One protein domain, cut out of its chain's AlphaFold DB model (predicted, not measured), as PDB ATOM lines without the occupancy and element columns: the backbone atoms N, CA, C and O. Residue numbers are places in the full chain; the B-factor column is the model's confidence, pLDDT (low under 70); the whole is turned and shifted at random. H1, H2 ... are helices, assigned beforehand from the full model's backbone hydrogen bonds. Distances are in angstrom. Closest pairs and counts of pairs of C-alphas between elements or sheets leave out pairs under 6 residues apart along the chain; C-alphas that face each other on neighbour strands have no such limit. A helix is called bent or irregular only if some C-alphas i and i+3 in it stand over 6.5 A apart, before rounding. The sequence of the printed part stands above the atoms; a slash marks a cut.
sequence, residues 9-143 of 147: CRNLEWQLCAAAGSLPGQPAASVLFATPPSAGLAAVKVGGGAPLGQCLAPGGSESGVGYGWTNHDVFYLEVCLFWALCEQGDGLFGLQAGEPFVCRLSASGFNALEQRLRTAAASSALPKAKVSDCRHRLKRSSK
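This is residues 9 to 143 of the 147 residues of the protein "Hypothetical protein" of Haptolina brevifila (UniProt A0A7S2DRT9). H3 runs through the middle with H2 and H4 packed on it, while H5 meets its last residues and sticks out with residues 114 to 122. H1 is near H3; H6 touches no helix. The 135 printed residues hold six named helices, H1 to H6 in order, and no named strand: all helix, under half in named elements. The whole is compact, radius of gyration of the C-alphas 15.8 A, spanning 40 by 36 by 33 A.

H5 is residues 107 to 122, 22.5 A; H3, 71 to 85, 20.8 A; H2, 37 to 44; H4, 89 to 94, only just irregular, C-alphas 90 and 93 being 6.8 A apart. H1, 9 to 19, begins at (150.634, 88.459, 133.259); H6, 132 to 141, ends at (164.745, 114.523, 125.875).

H5 touches H3, closest C-alphas Gly 109 and Leu 85, 4.8 A, at a steep tilt of 55 degrees. H3 touches H2, closest C-alphas Tyr 76 and Gly 40, 5.3 A. H3 and H4 form a hairpin. O i to N i+4 pairs are within hydrogen-bond range throughout H1, H3 and H5, but 3 of 4 in H2, 0 of 2 in H4 (i+3: 2 of 3) and 1 of 6 in H6 (i+3: 3 of 7).

The printed part has no cut. Links H1 to H2, H2 to H3 and H4 to H5 are long. Confidence is under 70 at residues 40 to 71 and 121 to 143.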
ATOM      1  N   CYS A   9     151.314  87.688 132.217       79.69
ATOM      2  CA  CYS A   9     150.634  88.459 133.259       79.69
ATOM      3  C   CYS A   9     151.347  88.332 134.611       79.69
ATOM      4  O   CYS A   9     151.491  89.325 135.316       79.69
ATOM      5  N   ARG A  10     151.842  87.132 134.947       83.56
ATOM      6  CA  ARG A  10     152.613  86.909 136.174       83.56
ATOM      7  C   ARG A  10     153.948  87.648 136.157       83.56
ATOM      8  O   ARG A  10     154.343  88.185 137.186       83.56
ATOM      9  N   ASN A  11     154.608  87.729 135.001       83.06
ATOM     10  CA  ASN A  11     155.795  88.572 134.844       83.06
ATOM     11  C   ASN A  11     155.480  90.046 135.103       83.06
ATOM     12  O   ASN A  11     156.189  90.694 135.865       83.06
ATOM     13  N   LEU A  12     154.412  90.570 134.496       86.38
ATOM     14  CA  LEU A  12     154.013  91.964 134.683       86.38
ATOM     15  C   LEU A  12     153.674  92.269 136.151       86.38
ATOM     16  O   LEU A  12     154.096  93.297 136.673       86.38
ATOM     17  N   GLU A  13     152.958  91.366 136.821       89.06
ATOM     18  CA  GLU A  13     152.675  91.452 138.257       89.06
ATOM     19  C   GLU A  13     153.971  91.530 139.073       89.06
ATOM     20  O   GLU A  13     154.113  92.413 139.912       89.06
ATOM     21  N   TRP A  14     154.947  90.663 138.796       90.12
ATOM     22  CA  TRP A  14     156.231  90.674 139.502       90.12
ATOM     23  C   TRP A  14     157.009  91.969 139.284       90.12
ATOM     24  O   TRP A  14     157.567  92.505 140.238       90.12
ATOM     25  N   GLN A  15     157.009  92.503 138.063       91.62
ATOM     26  CA  GLN A  15     157.655  93.781 137.765       91.62
ATOM     27  C   GLN A  15     156.970  94.951 138.496       91.62
ATOM     28  O   GLN A  15     157.644  95.804 139.073       91.62
ATOM     29  N   LEU A  16     155.633  94.966 138.553       91.94
ATOM     30  CA  LEU A  16     154.873  95.943 139.344       91.94
ATOM     31  C   LEU A  16     155.179  95.822 140.842       91.94
ATOM     32  O   LEU A  16     155.419  96.831 141.507       91.94
ATOM     33  N   CYS A  17     155.229  94.598 141.370       92.38
ATOM     34  CA  CYS A  17     155.595  94.356 142.760       92.38
ATOM     35  C   CYS A  17     157.028  94.811 143.062       92.38
ATOM     36  O   CYS A  17     157.251  95.405 144.117       92.38
ATOM     37  N   ALA A  18     157.974  94.584 142.143       92.56
ATOM     38  CA  ALA A  18     159.364  95.020 142.272       92.56
ATOM     39  C   ALA A  18     159.465  96.548 142.344       92.56
ATOM     40  O   ALA A  18     160.141  97.078 143.227       92.56
ATOM     41  N   ALA A  19     158.746  97.245 141.454       92.06
ATOM     42  CA  ALA A  19     158.651  98.703 141.445       92.06
ATOM     43  C   ALA A  19     158.078  99.253 142.759       92.06
ATOM     44  O   ALA A  19     158.562 100.260 143.264       92.06
ATOM     45  N   ALA A  20     157.076  98.575 143.325       91.31
ATOM     46  CA  ALA A  20     156.479  98.937 144.608       91.31
ATOM     47  C   ALA A  20     157.340  98.558 145.830       91.31
ATOM     48  O   ALA A  20     156.969  98.896 146.951       91.31
ATOM     49  N   GLY A  21     158.450  97.829 145.653       91.38
ATOM     50  CA  GLY A  21     159.247  97.315 146.771       91.38
ATOM     51  C   GLY A  21     158.545  96.217 147.578       91.38
ATOM     52  O   GLY A  21     158.771  96.095 148.777       91.38
ATOM     53  N   SER A  22     157.651  95.458 146.942       93.38
ATOM     54  CA  SER A  22     156.724  94.519 147.595       93.38
ATOM     55  C   SER A  22     156.973  93.049 147.245       93.38
ATOM     56  O   SER A  22     156.168  92.185 147.599       93.38
ATOM     57  N   LEU A  23     158.071  92.733 146.546       90.44
ATOM     58  CA  LEU A  23     158.406  91.339 146.263       90.44
ATOM     59  C   LEU A  23     158.805  90.591 147.550       90.44
ATOM     60  O   LEU A  23     159.529  91.138 148.389       90.44
ATOM     61  N   PRO A  24     158.406  89.314 147.707       89.88
ATOM     62  CA  PRO A  24     158.853  88.493 148.827       89.88
ATOM     63  C   PRO A  24     160.384  88.404 148.884       89.88
ATOM     64  O   PRO A  24     161.020  87.976 147.923       89.88
ATOM     65  N   GLY A  25     160.973  88.785 150.020       87.19
ATOM     66  CA  GLY A  25     162.426  88.753 150.221       87.19
ATOM     67  C   GLY A  25     163.194  89.897 149.551       87.19
ATOM     68  O   GLY A  25     164.422  89.850 149.517       87.19
ATOM     69  N   GLN A  26     162.511  90.921 149.032       89.06
ATOM     70  CA  GLN A  26     163.169  92.104 148.489       89.06
ATOM     71  C   GLN A  26     163.774  92.939 149.633       89.06
ATOM     72  O   GLN A  26     163.036  93.415 150.493       89.06
ATOM     73  N   PRO A  27     165.107  93.124 149.671       81.56
ATOM     74  CA  PRO A  27     165.778  93.720 150.829       81.56
ATOM     75  C   PRO A  27     165.561  95.234 150.948       81.56
ATOM     76  O   PRO A  27     165.710  95.791 152.032       81.56
ATOM     77  N   ALA A  28     165.228  95.909 149.846       85.56
ATOM     78  CA  ALA A  28     164.989  97.346 149.792       85.56
ATOM     79  C   ALA A  28     163.977  97.683 148.690       85.56
ATOM     80  O   ALA A  28     163.908  96.982 147.680       85.56
ATOM     81  N   ALA A  29     163.253  98.796 148.833       88.62
ATOM     82  CA  ALA A  29     162.318  99.314 147.827       88.62
ATOM     83  C   ALA A  29     163.035  99.950 146.612       88.62
ATOM     84  O   ALA A  29     162.705 101.045 146.160       88.62
ATOM     85  N   SER A  30     164.058  99.267 146.104       92.38
ATOM     86  CA  SER A  30     164.857  99.646 144.946       92.38
ATOM     87  C   SER A  30     165.077  98.440 144.042       92.38
ATOM     88  O   SER A  30     165.227  97.311 144.513       92.38
ATOM     89  N   VAL A  31     165.154  98.702 142.746       92.19
ATOM     90  CA  VAL A  31     165.535  97.745 141.711       92.19
ATOM     91  C   VAL A  31     167.014  97.953 141.392       92.19
ATOM     92  O   VAL A  31     167.453  99.090 141.222       92.19
ATOM     93  N   LEU A  32     167.777  96.862 141.322       92.31
ATOM     94  CA  LEU A  32     169.172  96.871 140.882       92.31
ATOM     95  C   LEU A  32     169.255  96.210 139.510       92.31
ATOM     96  O   LEU A  32     168.744  95.105 139.323       92.31
ATOM     97  N   PHE A  33     169.936  96.853 138.568       89.31
ATOM     98  CA  PHE A  33     170.167  96.274 137.251       89.31
ATOM     99  C   PHE A  33     171.581  95.696 137.174       89.31
ATOM    100  O   PHE A  33     172.561  96.416 137.349       89.31
ATOM    101  N   ALA A  34     171.701  94.395 136.893       86.44
ATOM    102  CA  ALA A  34     173.003  93.747 136.683       86.44
ATOM    103  C   ALA A  34     173.709  94.253 135.411       86.44
ATOM    104  O   ALA A  34     174.935  94.294 135.343       86.44
ATOM    105  N   THR A  35     172.921  94.674 134.422       84.44
ATOM    106  CA  THR A  35     173.375  95.287 133.172       84.44
ATOM    107  C   THR A  35     172.866  96.727 133.129       84.44
ATOM    108  O   THR A  35     171.696  96.932 133.449       84.44
ATOM    109  N   PRO A  36     173.659  97.730 132.707       88.81
ATOM    110  CA  PRO A  36     173.165  99.100 132.592       88.81
ATOM    111  C   PRO A  36     171.939  99.166 131.662       88.81
ATOM    112  O   PRO A  36     171.997  98.621 130.553       88.81
ATOM    113  N   PRO A  37     170.843  99.854 132.035       88.56
ATOM    114  CA  PRO A  37     169.647  99.956 131.189       88.56
ATOM    115  C   PRO A  37     169.920 100.513 129.779       88.56
ATOM    116  O   PRO A  37     169.264 100.142 128.803       88.56
ATOM    117  N   SER A  38     170.943 101.360 129.636       83.31
ATOM    118  CA  SER A  38     171.412 101.892 128.350       83.31
ATOM    119  C   SER A  38     172.001 100.833 127.406       83.31
ATOM    120  O   SER A  38     171.939 101.007 126.185       83.31
ATOM    121  N   ALA A  39     172.518  99.715 127.923       76.69
ATOM    122  CA  ALA A  39     173.076  98.642 127.102       76.69
ATOM    123  C   ALA A  39     171.984  97.907 126.304       76.69
ATOM    124  O   ALA A  39     172.191  97.579 125.135       76.69
ATOM    125  N   GLY A  40     170.790  97.735 126.887       68.38
ATOM    126  CA  GLY A  40     169.632  97.168 126.186       68.38
ATOM    127  C   GLY A  40     169.226  98.011 124.973       68.38
ATOM    128  O   GLY A  40     169.001  97.480 123.889       68.38
ATOM    129  N   LEU A  41     169.240  99.343 125.112       67.81
ATOM    130  CA  LEU A  41     169.024 100.269 123.992       67.81
ATOM    131  C   LEU A  41     170.082 100.127 122.892       67.81
ATOM    132  O   LEU A  41     169.760 100.316 121.720       67.81
ATOM    133  N   ALA A  42     171.345  99.882 123.246       66.50
ATOM    134  CA  ALA A  42     172.425  99.746 122.274       66.50
ATOM    135  C   ALA A  42     172.279  98.464 121.440       66.50
ATOM    136  O   ALA A  42     172.375  98.538 120.216       66.50
ATOM    137  N   ALA A  43     171.957  97.340 122.087       62.28
ATOM    138  CA  ALA A  43     171.749  96.042 121.438       62.28
ATOM    139  C   ALA A  43     170.582  96.063 120.428       62.28
ATOM    140  O   ALA A  43     170.665  95.512 119.333       62.28
ATOM    141  N   VAL A  44     169.519  96.786 120.783       62.94
ATOM    142  CA  VAL A  44     168.251  96.879 120.045       62.94
ATOM    143  C   VAL A  44     168.277  97.864 118.863       62.94
ATOM    144  O   VAL A  44     167.417  97.818 117.975       62.94
ATOM    145  N   LYS A  45     169.236  98.798 118.822       63.59
ATOM    146  CA  LYS A  45     169.338  99.775 117.725       63.59
ATOM    147  C   LYS A  45     169.601  99.073 116.388       63.59
ATOM    148  O   LYS A  45     170.219  98.018 116.319       63.59
ATOM    149  N   VAL A  46     169.169  99.710 115.296       51.84
ATOM    150  CA  VAL A  46     169.521  99.293 113.925       51.84
ATOM    151  C   VAL A  46     171.049  99.200 113.819       51.84
ATOM    152  O   VAL A  46     171.716 100.219 113.987       51.84
ATOM    153  N   GLY A  47     171.573  97.991 113.586       54.34
ATOM    154  CA  GLY A  47     173.012  97.688 113.553       54.34
ATOM    155  C   GLY A  47     173.619  97.158 114.865       54.34
ATOM    156  O   GLY A  47     174.803  96.852 114.883       54.34
ATOM    157  N   GLY A  48     172.838  97.023 115.944       54.31
ATOM    158  CA  GLY A  48     173.299  96.632 117.288       54.31
ATOM    159  C   GLY A  48     173.453  95.127 117.544       54.31
ATOM    160  O   GLY A  48     173.654  94.724 118.684       54.31
ATOM    161  N   GLY A  49     173.340  94.287 116.514       60.22
ATOM    162  CA  GLY A  49     173.510  92.831 116.622       60.22
ATOM    163  C   GLY A  49     172.335  92.061 117.246       60.22
ATOM    164  O   GLY A  49     172.268  90.853 117.050       60.22
ATOM    165  N   ALA A  50     171.387  92.727 117.922       63.22
ATOM    166  CA  ALA A  50     170.181  92.107 118.490       63.22
ATOM    167  C   ALA A  50     168.921  92.984 118.285       63.22
ATOM    168  O   ALA A  50     168.350  93.501 119.249       63.22
ATOM    169  N   PRO A  51     168.488  93.215 117.030       64.12
ATOM    170  CA  PRO A  51     167.265  93.969 116.739       64.12
ATOM    171  C   PRO A  51     166.033  93.376 117.443       64.12
ATOM    172  O   PRO A  51     165.848  92.160 117.471       64.12
ATOM    173  N   LEU A  52     165.162  94.259 117.949       65.88
ATOM    174  CA  LEU A  52     163.941  93.850 118.653       65.88
ATOM    175  C   LEU A  52     163.071  92.910 117.824       65.88
ATOM    176  O   LEU A  52     162.834  93.149 116.636       65.88
ATOM    177  N   GLY A  53     162.516  91.905 118.497       60.28
ATOM    178  CA  GLY A  53     161.540  90.987 117.914       60.28
ATOM    179  C   GLY A  53     162.142  89.954 116.963       60.28
ATOM    180  O   GLY A  53     161.393  89.288 116.253       60.28
ATOM    181  N   GLN A  54     163.470  89.816 116.935       58.94
ATOM    182  CA  GLN A  54     164.144  88.758 116.178       58.94
ATOM    183  C   GLN A  54     164.464  87.516 117.018       58.94
ATOM    184  O   GLN A  54     165.018  86.566 116.477       58.94
ATOM    185  N   CYS A  55     164.102  87.489 118.307       56.56
ATOM    186  CA  CYS A  55     164.302  86.342 119.199       56.56
ATOM    187  C   CYS A  55     165.719  85.713 119.105       56.56
ATOM    188  O   CYS A  55     165.885  84.501 119.207       56.56
ATOM    189  N   LEU A  56     166.753  86.547 118.926       54.22
ATOM    190  CA  LEU A  56     168.165  86.159 118.887       54.22
ATOM    191  C   LEU A  56     168.738  85.880 120.290       54.22
ATOM    192  O   LEU A  56     168.957  86.796 121.086       54.22
ATOM    193  N   ALA A  57     169.001  84.611 120.609       47.81
ATOM    194  CA  ALA A  57     169.736  84.246 121.820       47.81
ATOM    195  C   ALA A  57     171.213  84.695 121.728       47.81
ATOM    196  O   ALA A  57     171.779  84.716 120.626       47.81
ATOM    197  N   PRO A  58     171.883  85.007 122.859       41.12
ATOM    198  CA  PRO A  58     173.326  85.226 122.857       41.12
ATOM    199  C   PRO A  58     174.018  83.955 122.343       41.12
ATOM    200  O   PRO A  58     173.861  82.892 122.939       41.12
ATOM    201  N   GLY A  59     174.745  84.051 121.226       47.75
ATOM    202  CA  GLY A  59     175.429  82.910 120.598       47.75
ATOM    203  C   GLY A  59     174.877  82.457 119.241       47.75
ATOM    204  O   GLY A  59     175.414  81.508 118.682       47.75
ATOM    205  N   GLY A  60     173.856  83.122 118.684       44.22
ATOM    206  CA  GLY A  60     173.491  82.964 117.266       44.22
ATOM    207  C   GLY A  60     173.013  81.566 116.854       44.22
ATOM    208  O   GLY A  60     173.144  81.199 115.691       44.22
ATOM    209  N   SER A  61     172.478  80.768 117.782       42.00
ATOM    210  CA  SER A  61     171.973  79.440 117.434       42.00
ATOM    211  C   SER A  61     170.649  79.547 116.675       42.00
ATOM    212  O   SER A  61     169.599  79.775 117.273       42.00
ATOM    213  N   GLU A  62     170.698  79.310 115.363       44.53
ATOM    214  CA  GLU A  62     169.552  79.044 114.476       44.53
ATOM    215  C   GLU A  62     168.820  77.721 114.797       44.53
ATOM    216  O   GLU A  62     168.023  77.222 114.001       44.53
ATOM    217  N   SER A  63     169.065  77.098 115.953       40.91
ATOM    218  CA  SER A  63     168.364  75.877 116.332       40.91
ATOM    219  C   SER A  63     166.915  76.211 116.689       40.91
ATOM    220  O   SER A  63     166.628  76.653 117.802       40.91
ATOM    221  N   GLY A  64     166.004  75.969 115.744       43.91
ATOM    222  CA  GLY A  64     164.546  76.094 115.857       43.91
ATOM    223  C   GLY A  64     163.874  75.190 116.904       43.91
ATOM    224  O   GLY A  64     162.744  74.758 116.712       43.91
ATOM    225  N   VAL A  65     164.544  74.905 118.016       40.81
ATOM    226  CA  VAL A  65     164.036  74.182 119.178       40.81
ATOM    227  C   VAL A  65     164.714  74.739 120.429       40.81
ATOM    228  O   VAL A  65     165.898  74.518 120.656       40.81
ATOM    229  N   GLY A  66     163.944  75.445 121.259       39.16
ATOM    230  CA  GLY A  66     164.344  75.774 122.628       39.16
ATOM    231  C   GLY A  66     164.119  77.232 122.994       39.16
ATOM    232  O   GLY A  66     165.004  78.044 122.786       39.16
ATOM    233  N   TYR A  67     162.931  77.532 123.533       41.19
ATOM    234  CA  TYR A  67     162.564  78.622 124.460       41.19
ATOM    235  C   TYR A  67     163.547  79.799 124.660       41.19
ATOM    236  O   TYR A  67     163.828  80.198 125.790       41.19
ATOM    237  N   GLY A  68     164.049  80.390 123.578       42.88
ATOM    238  CA  GLY A  68     164.978  81.509 123.603       42.88
ATOM    239  C   GLY A  68     164.229  82.815 123.802       42.88
ATOM    240  O   GLY A  68     164.149  83.627 122.887       42.88
ATOM    241  N   TRP A  69     163.661  83.025 124.988       47.09
ATOM    242  CA  TRP A  69     163.384  84.385 125.436       47.09
ATOM    243  C   TRP A  69     164.732  85.088 125.487       47.09
ATOM    244  O   TRP A  69     165.586  84.758 126.309       47.09
ATOM    245  N   THR A  70     164.980  85.976 124.536       56.88
ATOM    246  CA  THR A  70     166.272  86.639 124.472       56.88
ATOM    247  C   THR A  70     166.345  87.577 125.650       56.88
ATOM    248  O   THR A  70     165.441  88.384 125.893       56.88
ATOM    249  N   ASN A  71     167.434  87.471 126.400       63.41
ATOM    250  CA  ASN A  71     167.671  88.368 127.516       63.41
ATOM    251  C   ASN A  71     167.562  89.833 127.070       63.41
ATOM    252  O   ASN A  71     167.141  90.653 127.864       63.41
ATOM    253  N   HIS A  72     167.867  90.167 125.810       70.62
ATOM    254  CA  HIS A  72     167.823  91.539 125.306       70.62
ATOM    255  C   HIS A  72     166.407  92.083 125.082       70.62
ATOM    256  O   HIS A  72     166.139  93.196 125.528       70.62
ATOM    257  N   ASP A  73     165.505  91.333 124.437       71.62
ATOM    258  CA  ASP A  73     164.118  91.776 124.214       71.62
ATOM    259  C   ASP A  73     163.377  91.913 125.552       71.62
ATOM    260  O   ASP A  73     162.699  92.914 125.798       71.62
ATOM    261  N   VAL A  74     163.542  90.919 126.434       77.38
ATOM    262  CA  VAL A  74     162.911  90.901 127.760       77.38
ATOM    263  C   VAL A  74     163.480  92.010 128.636       77.38
ATOM    264  O   VAL A  74     162.710  92.813 129.150       77.38
ATOM    265  N   PHE A  75     164.805  92.129 128.735       82.25
ATOM    266  CA  PHE A  75     165.439  93.196 129.512       82.25
ATOM    267  C   PHE A  75     165.037  94.582 129.003       82.25
ATOM    268  O   PHE A  75     164.715  95.468 129.792       82.25
ATOM    269  N   TYR A  76     165.009  94.781 127.682       82.69
ATOM    270  CA  TYR A  76     164.558  96.041 127.104       82.69
ATOM    271  C   TYR A  76     163.103  96.346 127.482       82.69
ATOM    272  O   TYR A  76     162.797  97.470 127.882       82.69
ATOM    273  N   LEU A  77     162.216  95.349 127.400       84.56
ATOM    274  CA  LEU A  77     160.819  95.494 127.796       84.56
ATOM    275  C   LEU A  77     160.677  95.824 129.288       84.56
ATOM    276  O   LEU A  77     159.898  96.711 129.625       84.56
ATOM    277  N   GLU A  78     161.427  95.161 130.166       87.88
ATOM    278  CA  GLU A  78     161.426  95.414 131.614       87.88
ATOM    279  C   GLU A  78     161.860  96.849 131.934       87.88
ATOM    280  O   GLU A  78     161.178  97.564 132.670       87.88
ATOM    281  N   VAL A  79     162.939  97.325 131.306       90.06
ATOM    282  CA  VAL A  79     163.393  98.716 131.448       90.06
ATOM    283  C   VAL A  79     162.333  99.698 130.936       90.06
ATOM    284  O   VAL A  79     162.029 100.686 131.605       90.06
ATOM    285  N   CYS A  80     161.733  99.437 129.771       89.50
ATOM    286  CA  CYS A  80     160.668 100.281 129.222       89.50
ATOM    287  C   CYS A  80     159.404 100.283 130.088       89.50
ATOM    288  O   CYS A  80     158.714 101.303 130.161       89.50
ATOM    289  N   LEU A  81     159.103  99.167 130.745       91.94
ATOM    290  CA  LEU A  81     157.990  99.057 131.671       91.94
ATOM    291  C   LEU A  81     158.213  99.967 132.884       91.94
ATOM    292  O   LEU A  81     157.338 100.771 133.200       91.94
ATOM    293  N   PHE A  82     159.395  99.920 133.507       93.94
ATOM    294  CA  PHE A  82     159.732 100.851 134.589       93.94
ATOM    295  C   PHE A  82     159.731 102.308 134.116       93.94
ATOM    296  O   PHE A  82     159.212 103.175 134.815       93.94
ATOM    297  N   TRP A  83     160.224 102.586 132.906       94.00
ATOM    298  CA  TRP A  83     160.170 103.934 132.334       94.00
ATOM    299  C   TRP A  83     158.730 104.452 132.200       94.00
ATOM    300  O   TRP A  83     158.471 105.621 132.470       94.00
ATOM    301  N   ALA A  84     157.783 103.590 131.820       92.75
ATOM    302  CA  ALA A  84     156.377 103.962 131.668       92.75
ATOM    303  C   ALA A  84     155.629 104.100 133.006       92.75
ATOM    304  O   ALA A  84     154.692 104.892 133.106       92.75
ATOM    305  N   LEU A  85     156.011 103.309 134.011       93.94
ATOM    306  CA  LEU A  85     155.315 103.229 135.295       93.94
ATOM    307  C   LEU A  85     155.819 104.228 136.337       93.94
ATOM    308  O   LEU A  85     155.054 104.589 137.225       93.94
ATOM    309  N   CYS A  86     157.082 104.647 136.275       94.81
ATOM    310  CA  CYS A  86     157.710 105.449 137.324       94.81
ATOM    311  C   CYS A  86     157.772 106.937 136.942       94.81
ATOM    312  O   CYS A  86     158.135 107.274 135.819       94.81
ATOM    313  N   GLU A  87     157.511 107.845 137.889       95.69
ATOM    314  CA  GLU A  87     157.560 109.303 137.648       95.69
ATOM    315  C   GLU A  87     158.926 109.786 137.129       95.69
ATOM    316  O   GLU A  87     159.008 110.676 136.288       95.69
ATOM    317  N   GLN A  88     160.007 109.173 137.610       93.88
ATOM    318  CA  GLN A  88     161.397 109.433 137.226       93.88
ATOM    319  C   GLN A  88     161.922 108.440 136.182       93.88
ATOM    320  O   GLN A  88     163.121 108.160 136.144       93.88
ATOM    321  N   GLY A  89     161.038 107.887 135.348       89.94
ATOM    322  CA  GLY A  89     161.408 106.921 134.318       89.94
ATOM    323  C   GLY A  89     162.563 107.400 133.434       89.94
ATOM    324  O   GLY A  89     163.458 106.619 133.122       89.94
ATOM    325  N   ASP A  90     162.616 108.692 133.101       87.94
ATOM    326  CA  ASP A  90     163.669 109.278 132.258       87.94
ATOM    327  C   ASP A  90     165.094 109.098 132.818       87.94
ATOM    328  O   ASP A  90     166.051 109.062 132.044       87.94
ATOM    329  N   GLY A  91     165.242 108.925 134.136       88.88
ATOM    330  CA  GLY A  91     166.532 108.675 134.784       88.88
ATOM    331  C   GLY A  91     167.074 107.254 134.591       88.88
ATOM    332  O   GLY A  91     168.276 107.048 134.732       88.88
ATOM    333  N   LEU A  92     166.232 106.280 134.217       91.25
ATOM    334  CA  LEU A  92     166.617 104.863 134.120       91.25
ATOM    335  C   LEU A  92     167.806 104.628 133.190       91.25
ATOM    336  O   LEU A  92     168.703 103.854 133.502       91.25
ATOM    337  N   PHE A  93     167.832 105.302 132.043       89.69
ATOM    338  CA  PHE A  93     168.875 105.088 131.040       89.69
ATOM    339  C   PHE A  93     170.220 105.738 131.397       89.69
ATOM    340  O   PHE A  93     171.197 105.504 130.689       89.69
ATOM    341  N   GLY A  94     170.276 106.533 132.471       90.44
ATOM    342  CA  GLY A  94     171.519 107.078 133.021       90.44
ATOM    343  C   GLY A  94     172.198 106.167 134.048       90.44
ATOM    344  O   GLY A  94     173.369 106.390 134.352       90.44
ATOM    345  N   LEU A  95     171.493 105.148 134.551       92.94
ATOM    346  CA  LEU A  95     171.977 104.286 135.629       92.94
ATOM    347  C   LEU A  95     173.147 103.402 135.195       92.94
ATOM    348  O   LEU A  95     173.157 102.843 134.090       92.94
ATOM    349  N   GLN A  96     174.091 103.222 136.111       94.25
ATOM    350  CA  GLN A  96     175.156 102.231 135.994       94.25
ATOM    351  C   GLN A  96     174.713 100.859 136.521       94.25
ATOM    352  O   GLN A  96     173.694 100.714 137.199       94.25
ATOM    353  N   ALA A  97     175.489  99.821 136.198       90.81
ATOM    354  CA  ALA A  97     175.259  98.488 136.747       90.81
ATOM    355  C   ALA A  97     175.357  98.511 138.282       90.81
ATOM    356  O   ALA A  97     176.292  99.082 138.841       90.81
ATOM    357  N   GLY A  98     174.393  97.881 138.954       91.38
ATOM    358  CA  GLY A  98     174.308  97.827 140.415       91.38
ATOM    359  C   GLY A  98     173.829  99.118 141.089       91.38
ATOM    360  O   GLY A  98     173.636  99.114 142.303       91.38
ATOM    361  N   GLU A  99     173.598 100.198 140.339       94.69
ATOM    362  CA  GLU A  99     173.071 101.445 140.894       94.69
ATOM    363  C   GLU A  99     171.586 101.283 141.280       94.69
ATOM    364  O   GLU A  99     170.799 100.748 140.487       94.69
ATOM    365  N   PRO A 100     171.174 101.714 142.489       94.31
ATOM    366  CA  PRO A 100     169.803 101.544 142.940       94.31
ATOM    367  C   PRO A 100     168.831 102.496 142.251       94.31
ATOM    368  O   PRO A 100     168.969 103.716 142.309       94.31
ATOM    369  N   PHE A 101     167.766 101.927 141.691       94.62
ATOM    370  CA  PHE A 101     166.624 102.669 141.179       94.62
ATOM    371  C   PHE A 101     165.412 102.493 142.089       94.62
ATOM    372  O   PHE A 101     164.815 101.420 142.153       94.62
ATOM    373  N   VAL A 102     165.011 103.554 142.780       95.19
ATOM    374  CA  VAL A 102     163.737 103.587 143.511       95.19
ATOM    375  C   VAL A 102     162.662 104.044 142.538       95.19
ATOM    376  O   VAL A 102     162.795 105.127 141.980       95.19
ATOM    377  N   CYS A 103     161.603 103.260 142.328       94.56
ATOM    378  CA  CYS A 103     160.478 103.659 141.481       94.56
ATOM    379  C   CYS A 103     159.410 104.378 142.313       94.56
ATOM    380  O   CYS A 103     158.856 103.813 143.250       94.56
ATOM    381  N   ARG A 104     159.062 105.614 141.939       95.69
ATOM    382  CA  ARG A 104     157.829 106.256 142.416       95.69
ATOM    383  C   ARG A 104     156.742 105.927 141.414       95.69
ATOM    384  O   ARG A 104     156.728 106.493 140.321       95.69
ATOM    385  N   LEU A 105     155.906 104.952 141.758       94.38
ATOM    386  CA  LEU A 105     154.828 104.504 140.885       94.38
ATOM    387  C   LEU A 105     153.888 105.665 140.561       94.38
ATOM    388  O   LEU A 105     153.347 106.321 141.446       94.38
ATOM    389  N   SER A 106     153.685 105.886 139.269       95.06
ATOM    390  CA  SER A 106     152.810 106.908 138.728       95.06
ATOM    391  C   SER A 106     151.448 106.302 138.419       95.06
ATOM    392  O   SER A 106     151.322 105.458 137.530       95.06
ATOM    393  N   ALA A 107     150.400 106.764 139.103       93.44
ATOM    394  CA  ALA A 107     149.032 106.343 138.804       93.44
ATOM    395  C   ALA A 107     148.632 106.693 137.357       93.44
ATOM    396  O   ALA A 107     148.007 105.894 136.663       93.44
ATOM    397  N   SER A 108     149.039 107.868 136.866       94.31
ATOM    398  CA  SER A 108     148.793 108.269 135.478       94.31
ATOM    399  C   SER A 108     149.622 107.452 134.483       94.31
ATOM    400  O   SER A 108     149.097 107.083 133.431       94.31
ATOM    401  N   GLY A 109     150.871 107.110 134.820       92.06
ATOM    402  CA  GLY A 109     151.710 106.195 134.038       92.06
ATOM    403  C   GLY A 109     151.097 104.797 133.921       92.06
ATOM    404  O   GLY A 109     150.976 104.266 132.816       92.06
ATOM    405  N   PHE A 110     150.613 104.246 135.038       91.88
ATOM    406  CA  PHE A 110     149.902 102.969 135.071       91.88
ATOM    407  C   PHE A 110     148.639 102.994 134.204       91.88
ATOM    408  O   PHE A 110     148.498 102.158 133.313       91.88
ATOM    409  N   ASN A 111     147.768 103.990 134.386       92.56
ATOM    410  CA  ASN A 111     146.537 104.121 133.601       92.56
ATOM    411  C   ASN A 111     146.833 104.246 132.096       92.56
ATOM    412  O   ASN A 111     146.157 103.639 131.264       92.56
ATOM    413  N   ALA A 112     147.873 105.001 131.729       90.81
ATOM    414  CA  ALA A 112     148.290 105.143 130.339       90.81
ATOM    415  C   ALA A 112     148.829 103.827 129.755       90.81
ATOM    416  O   ALA A 112     148.567 103.520 128.588       90.81
ATOM    417  N   LEU A 113     149.582 103.049 130.537       88.94
ATOM    418  CA  LEU A 113     150.054 101.729 130.129       88.94
ATOM    419  C   LEU A 113     148.885 100.755 129.958       88.94
ATOM    420  O   LEU A 113     148.789 100.100 128.922       88.94
ATOM    421  N   GLU A 114     147.977 100.695 130.930       88.94
ATOM    422  CA  GLU A 114     146.785  99.851 130.871       88.94
ATOM    423  C   GLU A 114     145.960 100.156 129.616       88.94
ATOM    424  O   GLU A 114     145.617  99.248 128.855       88.94
ATOM    425  N   GLN A 115     145.704 101.438 129.345       89.31
ATOM    426  CA  GLN A 115     144.973 101.861 128.157       89.31
ATOM    427  C   GLN A 115     145.674 101.410 126.868       89.31
ATOM    428  O   GLN A 115     145.016 100.918 125.953       89.31
ATOM    429  N   ARG A 116     147.006 101.525 126.783       85.56
ATOM    430  CA  ARG A 116     147.774 101.055 125.616       85.56
ATOM    431  C   ARG A 116     147.645  99.550 125.419       85.56
ATOM    432  O   ARG A 116     147.421  99.117 124.292       85.56
ATOM    433  N   LEU A 117     147.763  98.769 126.492       83.31
ATOM    434  CA  LEU A 117     147.651  97.310 126.436       83.31
ATOM    435  C   LEU A 117     146.243  96.874 126.009       83.31
ATOM    436  O   LEU A 117     146.108  96.003 125.152       83.31
ATOM    437  N   ARG A 118     145.197  97.526 126.532       84.38
ATOM    438  CA  ARG A 118     143.801  97.260 126.150       84.38
ATOM    439  C   ARG A 118     143.517  97.628 124.694       84.38
ATOM    440  O   ARG A 118     142.927  96.829 123.973       84.38
ATOM    441  N   THR A 119     143.970  98.796 124.237       81.81
ATOM    442  CA  THR A 119     143.779  99.233 122.844       81.81
ATOM    443  C   THR A 119     144.548  98.349 121.864       81.81
ATOM    444  O   THR A 119     144.019  98.006 120.809       81.81
ATOM    445  N   ALA A 120     145.770  97.933 122.209       74.25
ATOM    446  CA  ALA A 120     146.542  97.001 121.393       74.25
ATOM    447  C   ALA A 120     145.842  95.637 121.275       74.25
ATOM    448  O   ALA A 120     145.749  95.097 120.176       74.25
ATOM    449  N   ALA A 121     145.286  95.121 122.377       65.69
ATOM    450  CA  ALA A 121     144.522  93.874 122.382       65.69
ATOM    451  C   ALA A 121     143.222  93.964 121.560       65.69
ATOM    452  O   ALA A 121     142.854  93.004 120.891       65.69
ATOM    453  N   ALA A 122     142.549  95.119 121.576       66.88
ATOM    454  CA  ALA A 122     141.331  95.358 120.798       66.88
ATOM    455  C   ALA A 122     141.592  95.550 119.289       66.88
ATOM    456  O   ALA A 122     140.687  95.377 118.477       66.88
ATOM    457  N   SER A 123     142.820  95.901 118.900       60.97
ATOM    458  CA  SER A 123     143.189  96.229 117.517       60.97
ATOM    459  C   SER A 123     143.740  95.021 116.753       60.97
ATOM    460  O   SER A 123     144.705  95.169 116.014       60.97
ATOM    461  N   SER A 124     143.166  93.823 116.912       47.94
ATOM    462  CA  SER A 124     143.690  92.532 116.416       47.94
ATOM    463  C   SER A 124     143.929  92.395 114.895       47.94
ATOM    464  O   SER A 124     144.270  91.313 114.426       47.94
ATOM    465  N   ALA A 125     143.861  93.469 114.112       44.03
ATOM    466  CA  ALA A 125     144.695  93.613 112.927       44.03
ATOM    467  C   ALA A 125     146.029  94.230 113.364       44.03
ATOM    468  O   ALA A 125     146.173  95.440 113.264       44.03
ATOM    469  N   LEU A 126     146.984  93.433 113.866       44.53
ATOM    470  CA  LEU A 126     148.361  93.896 114.087       44.53
ATOM    471  C   LEU A 126     148.853  94.520 112.769       44.53
ATOM    472  O   LEU A 126     149.201  93.778 111.843       44.53
ATOM    473  N   PRO A 127     148.936  95.860 112.634       41.81
ATOM    474  CA  PRO A 127     149.819  96.402 111.624       41.81
ATOM    475  C   PRO A 127     151.209  95.936 112.064       41.81
ATOM    476  O   PRO A 127     151.443  95.747 113.260       41.81
ATOM    477  N   LYS A 128     152.153  95.748 111.140       41.66
ATOM    478  CA  LYS A 128     153.573  95.623 111.501       41.66
ATOM    479  C   LYS A 128     153.939  96.865 112.317       41.66
ATOM    480  O   LYS A 128     154.265  97.900 111.736       41.66
ATOM    481  N   ALA A 129     153.779  96.803 113.637       40.94
ATOM    482  CA  ALA A 129     153.973  97.927 114.522       40.94
ATOM    483  C   ALA A 129     155.449  98.256 114.388       40.94
ATOM    484  O   ALA A 129     156.318  97.482 114.791       40.94
ATOM    485  N   LYS A 130     155.751  99.358 113.699       42.34
ATOM    486  CA  LYS A 130     157.130  99.792 113.576       42.34
ATOM    487  C   LYS A 130     157.559 100.139 114.996       42.34
ATOM    488  O   LYS A 130     157.081 101.107 115.577       42.34
ATOM    489  N   VAL A 131     158.510  99.366 115.511       44.41
ATOM    490  CA  VAL A 131     159.279  99.552 116.758       44.41
ATOM    491  C   VAL A 131     159.774 101.011 116.966       44.41
ATOM    492  O   VAL A 131     160.210 101.407 118.044       44.41
ATOM    493  N   SER A 132     159.659 101.867 115.944       45.78
ATOM    494  CA  SER A 132     159.949 103.299 115.929       45.78
ATOM    495  C   SER A 132     159.171 104.182 116.914       45.78
ATOM    496  O   SER A 132     159.592 105.325 117.105       45.78
ATOM    497  N   ASP A 133     158.086 103.722 117.542       48.06
ATOM    498  CA  ASP A 133     157.300 104.581 118.447       48.06
ATOM    499  C   ASP A 133     157.992 104.870 119.790       48.06
ATOM    500  O   ASP A 133     157.843 105.968 120.333       48.06
ATOM    501  N   CYS A 134     158.868 103.979 120.269       48.38
ATOM    502  CA  CYS A 134     159.759 104.294 121.396       48.38
ATOM    503  C   CYS A 134     160.922 105.213 120.969       48.38
ATOM    504  O   CYS A 134     161.374 106.077 121.722       48.38
ATOM    505  N   ARG A 135     161.366 105.107 119.708       44.41
ATOM    506  CA  ARG A 135     162.499 105.869 119.151       44.41
ATOM    507  C   ARG A 135     162.218 107.370 119.023       44.41
ATOM    508  O   ARG A 135     163.136 108.178 119.152       44.41
ATOM    509  N   HIS A 136     160.966 107.761 118.774       41.94
ATOM    510  CA  HIS A 136     160.597 109.167 118.565       41.94
ATOM    511  C   HIS A 136     160.589 110.008 119.849       41.94
ATOM    512  O   HIS A 136     160.781 111.223 119.775       41.94
ATOM    513  N   ARG A 137     160.421 109.395 121.029       47.38
ATOM    514  CA  ARG A 137     160.361 110.134 122.304       47.38
ATOM    515  C   ARG A 137     161.736 110.413 122.917       47.38
ATOM    516  O   ARG A 137     161.894 111.459 123.535       47.38
ATOM    517  N   LEU A 138     162.754 109.603 122.608       43.59
ATOM    518  CA  LEU A 138     164.158 109.880 122.965       43.59
ATOM    519  C   LEU A 138     164.668 111.203 122.362       43.59
ATOM    520  O   LEU A 138     165.386 111.952 123.018       43.59
ATOM    521  N   LYS A 139     164.222 111.555 121.147       41.84
ATOM    522  CA  LYS A 139     164.576 112.836 120.505       41.84
ATOM    523  C   LYS A 139     164.012 114.065 121.229       41.84
ATOM    524  O   LYS A 139     164.519 115.164 121.023       41.84
ATOM    525  N   ARG A 140     162.968 113.914 122.055       43.97
ATOM    526  CA  ARG A 140     162.409 115.024 122.844       43.97
ATOM    527  C   ARG A 140     163.221 115.313 124.109       43.97
ATOM    528  O   ARG A 140     163.247 116.471 124.513       43.97
ATOM    529  N   SER A 141     163.915 114.321 124.677       41.50
ATOM    530  CA  SER A 141     164.745 114.523 125.875       41.50
ATOM    531  C   SER A 141     166.027 115.308 125.560       41.50
ATOM    532  O   SER A 141     166.306 116.311 126.210       41.50
ATOM    533  N   SER A 142     166.723 114.993 124.456       41.38
ATOM    534  CA  SER A 142     167.918 115.756 124.032       41.38
ATOM    535  C   SER A 142     167.647 117.220 123.669       41.38
ATOM    536  O   SER A 142     168.579 118.010 123.628       41.38
ATOM    537  N   LYS A 143     166.393 117.608 123.401       39.44
ATOM    538  CA  LYS A 143     166.046 118.995 123.049       39.44
ATOM    539  C   LYS A 143     165.708 119.872 124.261       39.44
ATOM    540  O   LYS A 143     165.544 121.071 124.091       39.44
TER     541      LYS A 143